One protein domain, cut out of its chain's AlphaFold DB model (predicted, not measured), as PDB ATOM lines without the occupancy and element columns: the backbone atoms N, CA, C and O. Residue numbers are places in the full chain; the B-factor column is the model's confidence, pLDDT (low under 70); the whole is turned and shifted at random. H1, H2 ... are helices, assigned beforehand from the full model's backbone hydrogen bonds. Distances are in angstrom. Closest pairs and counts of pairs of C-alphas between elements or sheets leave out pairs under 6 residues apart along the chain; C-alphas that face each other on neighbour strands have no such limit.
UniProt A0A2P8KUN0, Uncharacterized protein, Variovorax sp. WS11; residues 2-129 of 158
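This is residues 2 to 129 of the 158 residues of an uncharacterized protein of Variovorax sp. WS11 (UniProt A0A2P8KUN0). Three long helices, H1, H2 and H3, lie in a row, and the shorter H4 packs on H2 and H3. These four make an up-and-down bundle, each running against the one before; from H5, residues 122 to 129 stick out. The 128 printed residues, class all helix, are compact, radius of gyration of the C-alphas 15.6 A, spanning 49 by 38 by 22 A.

Find C-alpha 2 at (-29.854, 64.866, 13.069); there H1, residues 2 to 31, begins its 44.6 A. H2 is residues 36 to 60, 36.6 A; H3, residues 65 to 94, 40.8 A, has a kink near residue 74. H4 is residues 103 to 116; H5, residues 118 to 129, ends at (-36.182, 99.345, -15.874).

Hairpin H1 and H2 touch, closest C-alphas Ala 25 and Trp 41, 5.3 A, at a shallow tilt of 19 degrees, opposite ways. H2 touches H3 at Gly 46 and Gly 83, closest C-alphas, 3.8 A. With residues 42 to 53 alone H2 touches H4, closest C-alphas Gly 46 and Gly 114, 4.0 A. O i to N i+4 pairs are within hydrogen-bond range throughout H2, H4 and H5, 24 of 26 in H1, 25 of 26 in H3.

The farthest C-alphas, Lys 2 and Lys 96, are 50.7 A apart. The printed part has no cut and no long link; pLDDT is under 70 in 29 residues, among them 118 to 125.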
ATOM      1  N   LYS A   2     -30.419  63.692  12.357       54.91
ATOM      2  CA  LYS A   2     -29.854  64.866  13.069       54.91
ATOM      3  C   LYS A   2     -30.410  66.242  12.633       54.91
ATOM      4  O   LYS A   2     -30.533  67.127  13.468       54.91
ATOM      5  N   HIS A   3     -30.826  66.410  11.373       65.00
ATOM      6  CA  HIS A   3     -31.386  67.686  10.888       65.00
ATOM      7  C   HIS A   3     -32.802  67.985  11.396       65.00
ATOM      8  O   HIS A   3     -33.144  69.150  11.573       65.00
ATOM      9  N   LYS A   4     -33.610  66.958  11.699       75.19
ATOM     10  CA  LYS A   4     -34.995  67.165  12.150       75.19
ATOM     11  C   LYS A   4     -35.033  67.888  13.496       75.19
ATOM     12  O   LYS A   4     -35.751  68.871  13.617       75.19
ATOM     13  N   ALA A   5     -34.222  67.466  14.468       80.62
ATOM     14  CA  ALA A   5     -34.160  68.119  15.778       80.62
ATOM     15  C   ALA A   5     -33.734  69.593  15.671       80.62
ATOM     16  O   ALA A   5     -34.359  70.460  16.271       80.62
ATOM     17  N   LEU A   6     -32.730  69.887  14.835       81.31
ATOM     18  CA  LEU A   6     -32.262  71.253  14.591       81.31
ATOM     19  C   LEU A   6     -33.371  72.132  13.996       81.31
ATOM     20  O   LEU A   6     -33.595  73.237  14.478       81.31
ATOM     21  N   VAL A   7     -34.103  71.635  12.995       83.31
ATOM     22  CA  VAL A   7     -35.231  72.362  12.387       83.31
ATOM     23  C   VAL A   7     -36.333  72.646  13.410       83.31
ATOM     24  O   VAL A   7     -36.838  73.764  13.444       83.31
ATOM     25  N   HIS A   8     -36.676  71.688  14.279       85.19
ATOM     26  CA  HIS A   8     -37.691  71.900  15.320       85.19
ATOM     27  C   HIS A   8     -37.244  72.952  16.344       85.19
ATOM     28  O   HIS A   8     -38.037  73.816  16.708       85.19
ATOM     29  N   ILE A   9     -35.972  72.928  16.759       86.75
ATOM     30  CA  ILE A   9     -35.404  73.937  17.666       86.75
ATOM     31  C   ILE A   9     -35.428  75.322  17.011       86.75
ATOM     32  O   ILE A   9     -35.878  76.283  17.629       86.75
ATOM     33  N   LEU A  10     -34.992  75.432  15.752       86.00
ATOM     34  CA  LEU A  10     -35.024  76.701  15.026       86.00
ATOM     35  C   LEU A  10     -36.452  77.213  14.828       86.00
ATOM     36  O   LEU A  10     -36.674  78.413  14.941       86.00
ATOM     37  N   MET A  11     -37.415  76.327  14.571       87.38
ATOM     38  CA  MET A  11     -38.822  76.703  14.439       87.38
ATOM     39  C   MET A  11     -39.401  77.191  15.772       87.38
ATOM     40  O   MET A  11     -40.092  78.204  15.803       87.38
ATOM     41  N   ALA A  12     -39.076  76.527  16.886       87.31
ATOM     42  CA  ALA A  12     -39.492  76.960  18.218       87.31
ATOM     43  C   ALA A  12     -38.898  78.333  18.576       87.31
ATOM     44  O   ALA A  12     -39.625  79.227  19.012       87.31
ATOM     45  N   LEU A  13     -37.599  78.530  18.325       87.12
ATOM     46  CA  LEU A  13     -36.935  79.827  18.490       87.12
ATOM     47  C   LEU A  13     -37.566  80.894  17.596       87.12
ATOM     48  O   LEU A  13     -37.806  82.008  18.051       87.12
ATOM     49  N   TRP A  14     -37.890  80.545  16.352       90.50
ATOM     50  CA  TRP A  14     -38.558  81.459  15.441       90.50
ATOM     51  C   TRP A  14     -39.928  81.887  15.971       90.50
ATOM     52  O   TRP A  14     -40.197  83.083  15.999       90.50
ATOM     53  N   CYS A  15     -40.761  80.964  16.463       87.19
ATOM     54  CA  CYS A  15     -42.062  81.296  17.055       87.19
ATOM     55  C   CYS A  15     -41.927  82.220  18.277       87.19
ATOM     56  O   CYS A  15     -42.700  83.169  18.433       87.19
ATOM     57  N   LEU A  16     -40.925  81.985  19.131       87.06
ATOM     58  CA  LEU A  16     -40.646  82.841  20.289       87.06
ATOM     59  C   LEU A  16     -40.200  84.245  19.865       87.06
ATOM     60  O   LEU A  16     -40.688  85.236  20.402       87.06
ATOM     61  N   CYS A  17     -39.310  84.357  18.880       85.94
ATOM     62  CA  CYS A  17     -38.881  85.656  18.369       85.94
ATOM     63  C   CYS A  17     -40.017  86.375  17.631       85.94
ATOM     64  O   CYS A  17     -40.216  87.569  17.838       85.94
ATOM     65  N   ALA A  18     -40.790  85.659  16.813       84.50
ATOM     66  CA  ALA A  18     -41.891  86.218  16.040       84.50
ATOM     67  C   ALA A  18     -42.970  86.809  16.943       84.50
ATOM     68  O   ALA A  18     -43.352  87.954  16.742       84.50
ATOM     69  N   THR A  19     -43.399  86.094  17.983       82.88
ATOM     70  CA  THR A  19     -44.396  86.610  18.938       82.88
ATOM     71  C   THR A  19     -43.925  87.880  19.650       82.88
ATOM     72  O   THR A  19     -44.698  88.826  19.789       82.88
ATOM     73  N   ARG A  20     -42.646  87.952  20.043       82.69
ATOM     74  CA  ARG A  20     -42.068  89.148  20.678       82.69
ATOM     75  C   ARG A  20     -41.940  90.328  19.720       82.69
ATOM     76  O   ARG A  20     -42.266  91.444  20.106       82.69
ATOM     77  N   VAL A  21     -41.507  90.084  18.484       83.25
ATOM     78  CA  VAL A  21     -41.394  91.126  17.453       83.25
ATOM     79  C   VAL A  21     -42.767  91.636  17.041       83.25
ATOM     80  O   VAL A  21     -42.925  92.840  16.900       83.25
ATOM     81  N   VAL A  22     -43.767  90.754  16.904       80.94
ATOM     82  CA  VAL A  22     -45.160  91.153  16.660       80.94
ATOM     83  C   VAL A  22     -45.618  92.088  17.765       80.94
ATOM     84  O   VAL A  22     -45.990  93.215  17.474       80.94
ATOM     85  N   TYR A  23     -45.512  91.658  19.023       79.00
ATOM     86  CA  TYR A  23     -45.945  92.458  20.164       79.00
ATOM     87  C   TYR A  23     -45.259  93.834  20.209       79.00
ATOM     88  O   TYR A  23     -45.932  94.858  20.337       79.00
ATOM     89  N   ALA A  24     -43.935  93.874  20.033       76.50
ATOM     90  CA  ALA A  24     -43.173  95.119  20.034       76.50
ATOM     91  C   ALA A  24     -43.548  96.037  18.858       76.50
ATOM     92  O   ALA A  24     -43.850  97.206  19.076       76.50
ATOM     93  N   ALA A  25     -43.632  95.499  17.636       72.06
ATOM     94  CA  ALA A  25     -44.006  96.251  16.438       72.06
ATOM     95  C   ALA A  25     -45.428  96.824  16.516       72.06
ATOM     96  O   ALA A  25     -45.707  97.890  15.969       72.06
ATOM     97  N   THR A  26     -46.344  96.106  17.173       69.00
ATOM     98  CA  THR A  26     -47.704  96.590  17.407       69.00
ATOM     99  C   THR A  26     -47.741  97.682  18.472       69.00
ATOM    100  O   THR A  26     -48.398  98.696  18.272       69.00
ATOM    101  N   PHE A  27     -46.980  97.532  19.556       67.00
ATOM    102  CA  PHE A  27     -46.941  98.507  20.644       67.00
ATOM    103  C   PHE A  27     -46.340  99.849  20.205       67.00
ATOM    104  O   PHE A  27     -46.911 100.901  20.486       67.00
ATOM    105  N   THR A  28     -45.239  99.834  19.445       65.12
ATOM    106  CA  THR A  28     -44.618 101.072  18.941       65.12
ATOM    107  C   THR A  28     -45.514 101.831  17.965       65.12
ATOM    108  O   THR A  28     -45.420 103.051  17.871       65.12
ATOM    109  N   GLN A  29     -46.409 101.135  17.260       61.97
ATOM    110  CA  GLN A  29     -47.381 101.764  16.363       61.97
ATOM    111  C   GLN A  29     -48.566 102.410  17.087       61.97
ATOM    112  O   GLN A  29     -49.157 103.325  16.524       61.97
ATOM    113  N   ASP A  30     -48.950 101.925  18.273       60.97
ATOM    114  CA  ASP A  30     -50.026 102.538  19.074       60.97
ATOM    115  C   ASP A  30     -49.575 103.829  19.746       60.97
ATOM    116  O   ASP A  30     -50.387 104.717  19.994       60.97
ATOM    117  N   LEU A  31     -48.287 103.918  20.074       58.66
ATOM    118  CA  LEU A  31     -47.769 104.994  20.905       58.66
ATOM    119  C   LEU A  31     -47.304 106.211  20.110       58.66
ATOM    120  O   LEU A  31     -47.501 107.327  20.586       58.66
ATOM    121  N   LEU A  32     -46.719 106.041  18.918       51.69
ATOM    122  CA  LEU A  32     -46.148 107.153  18.154       51.69
ATOM    123  C   LEU A  32     -46.322 106.962  16.638       51.69
ATOM    124  O   LEU A  32     -45.947 105.944  16.054       51.69
ATOM    125  N   GLY A  33     -46.876 107.983  15.978       56.88
ATOM    126  CA  GLY A  33     -46.856 108.098  14.521       56.88
ATOM    127  C   GLY A  33     -45.416 108.218  14.013       56.88
ATOM    128  O   GLY A  33     -44.644 108.987  14.567       56.88
ATOM    129  N   PHE A  34     -45.076 107.440  12.980       56.72
ATOM    130  CA  PHE A  34     -43.767 107.357  12.310       56.72
ATOM    131  C   PHE A  34     -42.539 107.573  13.221       56.72
ATOM    132  O   PHE A  34     -41.990 108.668  13.300       56.72
ATOM    133  N   ASP A  35     -42.063 106.488  13.835       71.88
ATOM    134  CA  ASP A  35     -40.816 106.470  14.608       71.88
ATOM    135  C   ASP A  35     -39.758 105.563  13.946       71.88
ATOM    136  O   ASP A  35     -40.091 104.539  13.328       71.88
ATOM    137  N   TYR A  36     -38.479 105.916  14.107       75.56
ATOM    138  CA  TYR A  36     -37.321 105.083  13.763       75.56
ATOM    139  C   TYR A  36     -37.435 103.691  14.382       75.56
ATOM    140  O   TYR A  36     -37.039 102.699  13.764       75.56
ATOM    141  N   GLU A  37     -38.034 103.602  15.569       79.19
ATOM    142  CA  GLU A  37     -38.267 102.332  16.243       79.19
ATOM    143  C   GLU A  37     -39.209 101.422  15.440       79.19
ATOM    144  O   GLU A  37     -38.916 100.248  15.219       79.19
ATOM    145  N   SER A  38     -40.295 101.968  14.891       75.25
ATOM    146  CA  SER A  38     -41.238 101.189  14.081       75.25
ATOM    147  C   SER A  38     -40.642 100.757  12.731       75.25
ATOM    148  O   SER A  38     -40.954  99.669  12.241       75.25
ATOM    149  N   LEU A  39     -39.735 101.555  12.151       81.62
ATOM    150  CA  LEU A  39     -38.950 101.153  10.975       81.62
ATOM    151  C   LEU A  39     -38.012  99.985  11.300       81.62
ATOM    152  O   LEU A  39     -37.944  99.018  10.538       81.62
ATOM    153  N   MET A  40     -37.319 100.053  12.438       85.56
ATOM    154  CA  MET A  40     -36.451  98.981  12.921       85.56
ATOM    155  C   MET A  40     -37.247  97.690  13.147       85.56
ATOM    156  O   MET A  40     -36.844  96.631  12.663       85.56
ATOM    157  N   TRP A  41     -38.412  97.769  13.792       83.62
ATOM    158  CA  TRP A  41     -39.290  96.613  13.984       83.62
ATOM    159  C   TRP A  41     -39.806  96.038  12.660       83.62
ATOM    160  O   TRP A  41     -39.830  94.817  12.498       83.62
ATOM    161  N   GLY A  42     -40.122  96.882  11.672       82.56
ATOM    162  CA  GLY A  42     -40.454  96.442  10.313       82.56
ATOM    163  C   GLY A  42     -39.299  95.704   9.621       82.56
ATOM    164  O   GLY A  42     -39.492  94.643   9.025       82.56
ATOM    165  N   ALA A  43     -38.072  96.208   9.752       84.75
ATOM    166  CA  ALA A  43     -36.878  95.554   9.219       84.75
ATOM    167  C   ALA A  43     -36.619  94.188   9.889       84.75
ATOM    168  O   ALA A  43     -36.355  93.194   9.206       84.75
ATOM    169  N   ILE A  44     -36.765  94.109  11.217       87.38
ATOM    170  CA  ILE A  44     -36.624  92.869  11.997       87.38
ATOM    171  C   ILE A  44     -37.721  91.858  11.628       87.38
ATOM    172  O   ILE A  44     -37.436  90.670  11.471       87.38
ATOM    173  N   ALA A  45     -38.963  92.305  11.426       85.50
ATOM    174  CA  ALA A  45     -40.056  91.446  10.969       85.50
ATOM    175  C   ALA A  45     -39.794  90.874   9.560       85.50
ATOM    176  O   ALA A  45     -40.048  89.694   9.309       85.50
ATOM    177  N   GLY A  46     -39.198  91.661   8.656       82.94
ATOM    178  CA  GLY A  46     -38.713  91.156   7.367       82.94
ATOM    179  C   GLY A  46     -37.604  90.112   7.522       82.94
ATOM    180  O   GLY A  46     -37.635  89.061   6.875       82.94
ATOM    181  N   LEU A  47     -36.662  90.337   8.442       87.31
ATOM    182  CA  LEU A  47     -35.617  89.360   8.759       87.31
ATOM    183  C   LEU A  47     -36.212  88.044   9.279       87.31
ATOM    184  O   LEU A  47     -35.763  86.975   8.859       87.31
ATOM    185  N   LEU A  48     -37.258  88.094  10.110       87.62
ATOM    186  CA  LEU A  48     -37.991  86.901  10.548       87.62
ATOM    187  C   LEU A  48     -38.627  86.151   9.374       87.62
ATOM    188  O   LEU A  48     -38.514  84.927   9.318       87.62
ATOM    189  N   GLY A  49     -39.237  86.848   8.414       83.94
ATOM    190  CA  GLY A  49     -39.744  86.223   7.187       83.94
ATOM    191  C   GLY A  49     -38.641  85.511   6.394       83.94
ATOM    192  O   GLY A  49     -38.802  84.366   5.963       83.94
ATOM    193  N   GLY A  50     -37.475  86.152   6.271       83.12
ATOM    194  CA  GLY A  50     -36.289  85.566   5.646       83.12
ATOM    195  C   GLY A  50     -35.756  84.341   6.395       83.12
ATOM    196  O   GLY A  50     -35.393  83.348   5.755       83.12
ATOM    197  N   ALA A  51     -35.746  84.388   7.729       84.00
ATOM    198  CA  ALA A  51     -35.318  83.297   8.598       84.00
ATOM    199  C   ALA A  51     -36.265  82.092   8.517       84.00
ATOM    200  O   ALA A  51     -35.789  80.966   8.378       84.00
ATOM    201  N   LEU A  52     -37.585  82.317   8.506       85.44
ATOM    202  CA  LEU A  52     -38.577  81.246   8.368       85.44
ATOM    203  C   LEU A  52     -38.359  80.471   7.065       85.44
ATOM    204  O   LEU A  52     -38.324  79.243   7.071       85.44
ATOM    205  N   ARG A  53     -38.121  81.177   5.951       81.69
ATOM    206  CA  ARG A  53     -37.831  80.531   4.667       81.69
ATOM    207  C   ARG A  53     -36.560  79.693   4.719       81.69
ATOM    208  O   ARG A  53     -36.554  78.589   4.191       81.69
ATOM    209  N   THR A  54     -35.505  80.182   5.374       81.69
ATOM    210  CA  THR A  54     -34.268  79.407   5.569       81.69
ATOM    211  C   THR A  54     -34.540  78.125   6.353       81.69
ATOM    212  O   THR A  54     -34.058  77.068   5.956       81.69
ATOM    213  N   ILE A  55     -35.348  78.186   7.418       82.88
ATOM    214  CA  ILE A  55     -35.733  77.004   8.206       82.88
ATOM    215  C   ILE A  55     -36.486  75.996   7.328       82.88
ATOM    216  O   ILE A  55     -36.165  74.809   7.355       82.88
ATOM    217  N   PHE A  56     -37.426  76.458   6.499       81.00
ATOM    218  CA  PHE A  56     -38.141  75.606   5.544       81.00
ATOM    219  C   PHE A  56     -37.219  74.996   4.483       81.00
ATOM    220  O   PHE A  56     -37.347  73.814   4.173       81.00
ATOM    221  N   THR A  57     -36.259  75.756   3.953       78.75
ATOM    222  CA  THR A  57     -35.260  75.226   3.016       78.75
ATOM    223  C   THR A  57     -34.404  74.145   3.676       78.75
ATOM    224  O   THR A  57     -34.227  73.085   3.087       78.75
ATOM    225  N   LEU A  58     -33.946  74.343   4.920       78.31
ATOM    226  CA  LEU A  58     -33.232  73.300   5.672       78.31
ATOM    227  C   LEU A  58     -34.099  72.067   5.970       78.31
ATOM    228  O   LEU A  58     -33.565  70.971   6.123       78.31
ATOM    229  N   ALA A  59     -35.414  72.240   6.106       80.00
ATOM    230  CA  ALA A  59     -36.338  71.138   6.348       80.00
ATOM    231  C   ALA A  59     -36.569  70.274   5.098       80.00
ATOM    232  O   ALA A  59     -36.809  69.075   5.237       80.00
ATOM    233  N   ASN A  60     -36.508  70.881   3.906       74.62
ATOM    234  CA  ASN A  60     -36.886  70.243   2.645       74.62
ATOM    235  C   ASN A  60     -35.684  69.751   1.813       74.62
ATOM    236  O   ASN A  60     -35.794  68.738   1.130       74.62
ATOM    237  N   ASP A  61     -34.533  70.431   1.880       65.38
ATOM    238  CA  ASP A  61     -33.338  70.078   1.104       65.38
ATOM    239  C   ASP A  61     -32.321  69.260   1.918       65.38
ATOM    240  O   ASP A  61     -31.836  69.686   2.963       65.38
ATOM    241  N   ASN A  62     -31.874  68.128   1.363       61.50
ATOM    242  CA  ASN A  62     -30.745  67.326   1.872       61.50
ATOM    243  C   ASN A  62     -29.361  67.891   1.460       61.50
ATOM    244  O   ASN A  62     -28.376  67.155   1.377       61.50
ATOM    245  N   ARG A  63     -29.260  69.188   1.146       60.47
ATOM    246  CA  ARG A  63     -27.992  69.823   0.741       60.47
ATOM    247  C   ARG A  63     -27.091  70.100   1.951       60.47
ATOM    248  O   ARG A  63     -27.549  70.228   3.084       60.47
ATOM    249  N   VAL A  64     -25.784  70.228   1.700       60.56
ATOM    250  CA  VAL A  64     -24.771  70.513   2.730       60.56
ATOM    251  C   VAL A  64     -25.117  71.812   3.470       60.56
ATOM    252  O   VAL A  64     -25.102  72.897   2.888       60.56
ATOM    253  N   VAL A  65     -25.381  71.693   4.776       64.38
ATOM    254  CA  VAL A  65     -25.854  72.766   5.675       64.38
ATOM    255  C   VAL A  65     -25.013  74.046   5.577       64.38
ATOM    256  O   VAL A  65     -25.548  75.150   5.644       64.38
ATOM    257  N   TYR A  66     -23.702  73.920   5.354       61.72
ATOM    258  CA  TYR A  66     -22.785  75.058   5.253       61.72
ATOM    259  C   TYR A  66     -23.007  75.918   3.997       61.72
ATOM    260  O   TYR A  66     -22.913  77.144   4.061       61.72
ATOM    261  N   SER A  67     -23.352  75.292   2.865       70.00
ATOM    262  CA  SER A  67     -23.666  76.009   1.623       70.00
ATOM    263  C   SER A  67     -24.935  76.839   1.793       70.00
ATOM    264  O   SER A  67     -24.947  78.023   1.464       70.00
ATOM    265  N   ILE A  68     -25.967  76.234   2.392       68.94
ATOM    266  CA  ILE A  68     -27.240  76.904   2.678       68.94
ATOM    267  C   ILE A  68     -27.019  78.062   3.656       68.94
ATOM    268  O   ILE A  68     -27.537  79.150   3.440       68.94
ATOM    269  N   LEU A  69     -26.202  77.876   4.699       68.69
ATOM    270  CA  LEU A  69     -25.893  78.933   5.666       68.69
ATOM    271  C   LEU A  69     -25.184  80.132   5.023       68.69
ATOM    272  O   LEU A  69     -25.568  81.273   5.280       68.69
ATOM    273  N   LYS A  70     -24.177  79.902   4.173       73.56
ATOM    274  CA  LYS A  70     -23.448  80.991   3.505       73.56
ATOM    275  C   LYS A  70     -24.360  81.795   2.577       73.56
ATOM    276  O   LYS A  70     -24.324  83.023   2.608       73.56
ATOM    277  N   GLU A  71     -25.196  81.113   1.802       72.69
ATOM    278  CA  GLU A  71     -26.173  81.749   0.914       72.69
ATOM    279  C   GLU A  71     -27.270  82.473   1.715       72.69
ATOM    280  O   GLU A  71     -27.603  83.625   1.431       72.69
ATOM    281  N   SER A  72     -27.719  81.872   2.822       73.81
ATOM    282  CA  SER A  72     -28.748  82.446   3.691       73.81
ATOM    283  C   SER A  72     -28.343  83.775   4.334       73.81
ATOM    284  O   SER A  72     -29.212  84.599   4.590       73.81
ATOM    285  N   ARG A  73     -27.048  84.037   4.569       76.88
ATOM    286  CA  ARG A  73     -26.592  85.317   5.146       76.88
ATOM    287  C   ARG A  73     -26.885  86.500   4.232       76.88
ATOM    288  O   ARG A  73     -27.438  87.495   4.690       76.88
ATOM    289  N   LYS A  74     -26.532  86.391   2.948       78.50
ATOM    290  CA  LYS A  74     -26.823  87.443   1.960       78.50
ATOM    291  C   LYS A  74     -28.332  87.640   1.838       78.50
ATOM    292  O   LYS A  74     -28.827  88.762   1.841       78.50
ATOM    293  N   ASP A  75     -29.053  86.532   1.818       78.50
ATOM    294  CA  ASP A  75     -30.502  86.504   1.728       78.50
ATOM    295  C   ASP A  75     -31.212  87.101   2.951       78.50
ATOM    296  O   ASP A  75     -32.268  87.711   2.799       78.50
ATOM    297  N   LEU A  76     -30.632  86.983   4.148       80.69
ATOM    298  CA  LEU A  76     -31.138  87.616   5.368       80.69
ATOM    299  C   LEU A  76     -30.965  89.137   5.338       80.69
ATOM    300  O   LEU A  76     -31.877  89.849   5.746       80.69
ATOM    301  N   VAL A  77     -29.845  89.640   4.808       84.38
ATOM    302  CA  VAL A  77     -29.655  91.088   4.604       84.38
ATOM    303  C   VAL A  77     -30.687  91.622   3.610       84.38
ATOM    304  O   VAL A  77     -31.331  92.636   3.865       84.38
ATOM    305  N   VAL A  78     -30.914  90.905   2.505       83.62
ATOM    306  CA  VAL A  78     -31.949  91.268   1.524       83.62
ATOM    307  C   VAL A  78     -33.348  91.213   2.147       83.62
ATOM    308  O   VAL A  78     -34.162  92.089   1.874       83.62
ATOM    309  N   ALA A  79     -33.636  90.228   3.002       83.88
ATOM    310  CA  ALA A  79     -34.917  90.122   3.702       83.88
ATOM    311  C   ALA A  79     -35.147  91.271   4.700       83.88
ATOM    312  O   ALA A  79     -36.262  91.783   4.791       83.88
ATOM    313  N   LEU A  80     -34.096  91.711   5.398       86.06
ATOM    314  CA  LEU A  80     -34.140  92.875   6.287       86.06
ATOM    315  C   LEU A  80     -34.464  94.152   5.500       86.06
ATOM    316  O   LEU A  80     -35.379  94.891   5.863       86.06
ATOM    317  N   MET A  81     -33.777  94.367   4.374       85.94
ATOM    318  CA  MET A  81     -34.038  95.503   3.483       85.94
ATOM    319  C   MET A  81     -35.438  95.436   2.858       85.94
ATOM    320  O   MET A  81     -36.114  96.458   2.758       85.94
ATOM    321  N   ALA A  82     -35.905  94.242   2.476       84.69
ATOM    322  CA  ALA A  82     -37.260  94.035   1.969       84.69
ATOM    323  C   ALA A  82     -38.321  94.389   3.023       84.69
ATOM    324  O   ALA A  82     -39.321  95.014   2.681       84.69
ATOM    325  N   GLY A  83     -38.100  94.024   4.290       83.50
ATOM    326  CA  GLY A  83     -38.993  94.374   5.398       83.50
ATOM    327  C   GLY A  83     -39.071  95.877   5.644       83.50
ATOM    328  O   GLY A  83     -40.166  96.429   5.732       83.50
ATOM    329  N   ALA A  84     -37.918  96.554   5.672       84.44
ATOM    330  CA  ALA A  84     -37.851  98.009   5.803       84.44
ATOM    331  C   ALA A  84     -38.563  98.718   4.638       84.44
ATOM    332  O   ALA A  84     -39.378  99.615   4.851       84.44
ATOM    333  N   LEU A  85     -38.315  98.274   3.402       85.50
ATOM    334  CA  LEU A  85     -38.961  98.825   2.212       85.50
ATOM    335  C   LEU A  85     -40.479  98.594   2.227       85.50
ATOM    336  O   LEU A  85     -41.242  99.514   1.944       85.50
ATOM    337  N   ALA A  86     -40.928  97.387   2.583       85.06
ATOM    338  CA  ALA A  86     -42.348  97.069   2.698       85.06
ATOM    339  C   ALA A  86     -43.034  97.949   3.748       85.06
ATOM    340  O   ALA A  86     -44.117  98.467   3.495       85.06
ATOM    341  N   TYR A  87     -42.387  98.178   4.891       84.06
ATOM    342  CA  TYR A  87     -42.889  99.086   5.918       84.06
ATOM    343  C   TYR A  87     -43.052 100.521   5.391       84.06
ATOM    344  O   TYR A  87     -44.123 101.109   5.549       84.06
ATOM    345  N   LEU A  88     -42.044 101.058   4.691       83.81
ATOM    346  CA  LEU A  88     -42.118 102.392   4.081       83.81
ATOM    347  C   LEU A  88     -43.249 102.500   3.049       83.81
ATOM    348  O   LEU A  88     -43.996 103.478   3.055       83.81
ATOM    349  N   LEU A  89     -43.418 101.486   2.197       84.44
ATOM    350  CA  LEU A  89     -44.511 101.444   1.222       84.44
ATOM    351  C   LEU A  89     -45.881 101.399   1.904       84.44
ATOM    352  O   LEU A  89     -46.798 102.098   1.485       84.44
ATOM    353  N   LEU A  90     -46.026 100.613   2.971       83.19
ATOM    354  CA  LEU A  90     -47.286 100.498   3.705       83.19
ATOM    355  C   LEU A  90     -47.649 101.800   4.419       83.19
ATOM    356  O   LEU A  90     -48.822 102.157   4.439       83.19
ATOM    357  N   ILE A  91     -46.669 102.541   4.939       80.38
ATOM    358  CA  ILE A  91     -46.898 103.892   5.471       80.38
ATOM    359  C   ILE A  91     -47.319 104.854   4.366       80.38
ATOM    360  O   ILE A  91     -48.268 105.608   4.557       80.38
ATOM    361  N   ALA A  92     -46.649 104.824   3.213       80.06
ATOM    362  CA  ALA A  92     -46.992 105.686   2.085       80.06
ATOM    363  C   ALA A  92     -48.405 105.411   1.541       80.06
ATOM    364  O   ALA A  92     -49.068 106.317   1.045       80.06
ATOM    365  N   ILE A  93     -48.884 104.167   1.634       80.69
ATOM    366  CA  ILE A  93     -50.265 103.822   1.282       80.69
ATOM    367  C   ILE A  93     -51.222 104.252   2.397       80.69
ATOM    368  O   ILE A  93     -52.246 104.862   2.106       80.69
ATOM    369  N   ALA A  94     -50.886 103.983   3.661       76.88
ATOM    370  CA  ALA A  94     -51.717 104.332   4.812       76.88
ATOM    371  C   ALA A  94     -51.890 105.850   4.987       76.88
ATOM    372  O   ALA A  94     -52.942 106.287   5.436       76.88
ATOM    373  N   SER A  95     -50.913 106.666   4.579       75.50
ATOM    374  CA  SER A  95     -51.048 108.130   4.591       75.50
ATOM    375  C   SER A  95     -52.122 108.638   3.625       75.50
ATOM    376  O   SER A  95     -52.689 109.704   3.846       75.50
ATOM    377  N   LYS A  96     -52.421 107.875   2.567       78.44
ATOM    378  CA  LYS A  96     -53.480 108.179   1.597       78.44
ATOM    379  C   LYS A  96     -54.786 107.429   1.888       78.44
ATOM    380  O   LYS A  96     -55.855 107.939   1.570       78.44
ATOM    381  N   TYR A  97     -54.698 106.237   2.480       78.75
ATOM    382  CA  TYR A  97     -55.822 105.349   2.785       78.75
ATOM    383  C   TYR A  97     -55.677 104.754   4.201       78.75
ATOM    384  O   TYR A  97     -55.234 103.609   4.340       78.75
ATOM    385  N   PRO A  98     -56.025 105.513   5.256       69.06
ATOM    386  CA  PRO A  98     -55.733 105.141   6.643       69.06
ATOM    387  C   PRO A  98     -56.457 103.873   7.116       69.06
ATOM    388  O   PRO A  98     -55.852 103.062   7.812       69.06
ATOM    389  N   ASP A  99     -57.690 103.637   6.663       75.69
ATOM    390  CA  ASP A  99     -58.513 102.505   7.126       75.69
ATOM    391  C   ASP A  99     -58.338 101.223   6.297       75.69
ATOM    392  O   ASP A  99     -58.902 100.178   6.617       75.69
ATOM    393  N   LEU A 100     -57.559 101.276   5.213       75.06
ATOM    394  CA  LEU A 100     -57.418 100.142   4.296       75.06
ATOM    395  C   LEU A 100     -56.451  99.073   4.828       75.06
ATOM    396  O   LEU A 100     -56.577  97.893   4.502       75.06
ATOM    397  N   ILE A 101     -55.451  99.481   5.614       73.69
ATOM    398  CA  ILE A 101     -54.357  98.610   6.054       73.69
ATOM    399  C   ILE A 101     -54.405  98.476   7.571       73.69
ATOM    400  O   ILE A 101     -53.781  99.258   8.294       73.69
ATOM    401  N   THR A 102     -55.089  97.431   8.038       76.69
ATOM    402  CA  THR A 102     -55.043  97.048   9.450       76.69
ATOM    403  C   THR A 102     -53.636  96.595   9.847       76.69
ATOM    404  O   THR A 102     -52.797  96.196   9.025       76.69
ATOM    405  N   ARG A 103     -53.357  96.679  11.144       73.00
ATOM    406  CA  ARG A 103     -52.060  96.360  11.744       73.00
ATOM    407  C   ARG A 103     -51.604  94.932  11.449       73.00
ATOM    408  O   ARG A 103     -50.434  94.705  11.136       73.00
ATOM    409  N   GLU A 104     -52.526  93.981  11.507       77.62
ATOM    410  CA  GLU A 104     -52.279  92.561  11.268       77.62
ATOM    411  C   GLU A 104     -51.869  92.335   9.810       77.62
ATOM    412  O   GLU A 104     -50.874  91.663   9.535       77.62
ATOM    413  N   ILE A 105     -52.586  92.969   8.876       80.12
ATOM    414  CA  ILE A 105     -52.295  92.892   7.441       80.12
ATOM    415  C   ILE A 105     -50.915  93.484   7.159       80.12
ATOM    416  O   ILE A 105     -50.123  92.887   6.432       80.12
ATOM    417  N   ARG A 106     -50.579  94.619   7.778       78.38
ATOM    418  CA  ARG A 106     -49.267  95.259   7.623       78.38
ATOM    419  C   ARG A 106     -48.127  94.321   8.021       78.38
ATOM    420  O   ARG A 106     -47.174  94.145   7.266       78.38
ATOM    421  N   MET A 107     -48.249  93.693   9.187       80.31
ATOM    422  CA  MET A 107     -47.279  92.727   9.702       80.31
ATOM    423  C   MET A 107     -47.128  91.509   8.788       80.31
ATOM    424  O   MET A 107     -46.005  91.109   8.473       80.31
ATOM    425  N   LEU A 108     -48.241  90.957   8.299       84.31
ATOM    426  CA  LEU A 108     -48.221  89.843   7.351       84.31
ATOM    427  C   LEU A 108     -47.530  90.218   6.037       84.31
ATOM    428  O   LEU A 108     -46.737  89.430   5.520       84.31
ATOM    429  N   VAL A 109     -47.772  91.424   5.515       84.38
ATOM    430  CA  VAL A 109     -47.117  91.911   4.293       84.38
ATOM    431  C   VAL A 109     -45.613  92.079   4.504       84.38
ATOM    432  O   VAL A 109     -44.839  91.683   3.638       84.38
ATOM    433  N   ILE A 110     -45.174  92.604   5.650       85.88
ATOM    434  CA  ILE A 110     -43.746  92.788   5.957       85.88
ATOM    435  C   ILE A 110     -43.027  91.437   6.089       85.88
ATOM    436  O   ILE A 110     -41.974  91.230   5.480       85.88
ATOM    437  N   ILE A 111     -43.611  90.486   6.827       85.62
ATOM    438  CA  ILE A 111     -43.069  89.125   6.957       85.62
ATOM    439  C   ILE A 111     -43.057  88.433   5.585       85.62
ATOM    440  O   ILE A 111     -42.056  87.823   5.202       85.62
ATOM    441  N   GLY A 112     -44.134  88.568   4.807       84.88
ATOM    442  CA  GLY A 112     -44.236  88.039   3.446       84.88
ATOM    443  C   GLY A 112     -43.202  88.644   2.490       84.88
ATOM    444  O   GLY A 112     -42.599  87.928   1.683       84.88
ATOM    445  N   ALA A 113     -42.921  89.942   2.616       84.50
ATOM    446  CA  ALA A 113     -41.889  90.613   1.838       84.50
ATOM    447  C   ALA A 113     -40.504  90.030   2.148       84.50
ATOM    448  O   ALA A 113     -39.793  89.607   1.231       84.50
ATOM    449  N   GLY A 114     -40.176  89.885   3.435       81.62
ATOM    450  CA  GLY A 114     -38.952  89.227   3.892       81.62
ATOM    451  C   GLY A 114     -38.823  87.771   3.427       81.62
ATOM    452  O   GLY A 114     -37.754  87.342   2.989       81.62
ATOM    453  N   TRP A 115     -39.927  87.020   3.433       84.19
ATOM    454  CA  TRP A 115     -39.991  85.647   2.922       84.19
ATOM    455  C   TRP A 115     -39.685  85.563   1.420       84.19
ATOM    456  O   TRP A 115     -38.989  84.659   0.952       84.19
ATOM    457  N   SER A 116     -40.197  86.502   0.629       80.50
ATOM    458  CA  SER A 116     -40.044  86.489  -0.831       80.50
ATOM    459  C   SER A 116     -38.651  86.931  -1.330       80.50
ATOM    460  O   SER A 116     -38.275  86.589  -2.458       80.50
ATOM    461  N   ARG A 117     -37.848  87.603  -0.487       71.44
ATOM    462  CA  ARG A 117     -36.455  88.033  -0.746       71.44
ATOM    463  C   ARG A 117     -36.273  88.708  -2.121       71.44
ATOM    464  O   ARG A 117     -37.007  89.617  -2.502       71.44
ATOM    465  N   ALA A 118     -35.290  88.231  -2.893       59.25
ATOM    466  CA  ALA A 118     -34.880  88.721  -4.203       59.25
ATOM    467  C   ALA A 118     -35.971  88.639  -5.281       59.25
ATOM    468  O   ALA A 118     -35.836  89.296  -6.304       59.25
ATOM    469  N   SER A 119     -37.057  87.880  -5.081       60.41
ATOM    470  CA  SER A 119     -38.203  87.920  -6.003       60.41
ATOM    471  C   SER A 119     -38.845  89.305  -6.037       60.41
ATOM    472  O   SER A 119     -39.280  89.736  -7.100       60.41
ATOM    473  N   ILE A 120     -38.921  89.994  -4.896       56.81
ATOM    474  CA  ILE A 120     -39.458  91.356  -4.842       56.81
ATOM    475  C   ILE A 120     -38.490  92.324  -5.511       56.81
ATOM    476  O   ILE A 120     -38.918  93.097  -6.358       56.81
ATOM    477  N   PHE A 121     -37.192  92.230  -5.214       58.44
ATOM    478  CA  PHE A 121     -36.196  93.113  -5.826       58.44
ATOM    479  C   PHE A 121     -36.046  92.893  -7.333       58.44
ATOM    480  O   PHE A 121     -35.961  93.870  -8.056       58.44
ATOM    481  N   LYS A 122     -36.110  91.653  -7.836       65.19
ATOM    482  CA  LYS A 122     -36.121  91.377  -9.283       65.19
ATOM    483  C   LYS A 122     -37.359  91.945  -9.975       65.19
ATOM    484  O   LYS A 122     -37.252  92.460 -11.080       65.19
ATOM    485  N   ARG A 123     -38.531  91.862  -9.336       64.06
ATOM    486  CA  ARG A 123     -39.764  92.464  -9.867       64.06
ATOM    487  C   ARG A 123     -39.710  93.990  -9.821       64.06
ATOM    488  O   ARG A 123     -40.138  94.629 -10.770       64.06
ATOM    489  N   LEU A 124     -39.171  94.566  -8.747       63.25
ATOM    490  CA  LEU A 124     -38.917  96.002  -8.642       63.25
ATOM    491  C   LEU A 124     -37.955  96.470  -9.728       63.25
ATOM    492  O   LEU A 124     -38.266  97.442 -10.395       63.25
ATOM    493  N   ASP A 125     -36.853  95.757  -9.943       68.25
ATOM    494  CA  ASP A 125     -35.877  96.067 -10.987       68.25
ATOM    495  C   ASP A 125     -36.547  96.037 -12.367       68.25
ATOM    496  O   ASP A 125     -36.534  97.033 -13.071       68.25
ATOM    497  N   GLN A 126     -37.314  94.990 -12.692       71.56
ATOM    498  CA  GLN A 126     -38.101  94.922 -13.935       71.56
ATOM    499  C   GLN A 126     -39.097  96.085 -14.104       71.56
ATOM    500  O   GLN A 126     -39.267  96.616 -15.204       71.56
ATOM    501  N   ILE A 127     -39.771  96.497 -13.027       72.06
ATOM    502  CA  ILE A 127     -40.706  97.631 -13.051       72.06
ATOM    503  C   ILE A 127     -39.948  98.955 -13.219       72.06
ATOM    504  O   ILE A 127     -40.392  99.832 -13.957       72.06
ATOM    505  N   VAL A 128     -38.809  99.119 -12.548       69.94
ATOM    506  CA  VAL A 128     -37.989 100.331 -12.618       69.94
ATOM    507  C   VAL A 128     -37.343 100.453 -13.992       69.94
ATOM    508  O   VAL A 128     -37.464 101.512 -14.595       69.94
ATOM    509  N   SER A 129     -36.750  99.382 -14.524       71.88
ATOM    510  CA  SER A 129     -36.182  99.345 -15.874       71.88
ATOM    511  C   SER A 129     -37.246  99.640 -16.925       71.88
ATOM    512  O   SER A 129     -37.051 100.540 -17.725       71.88
TER     513      SER A 129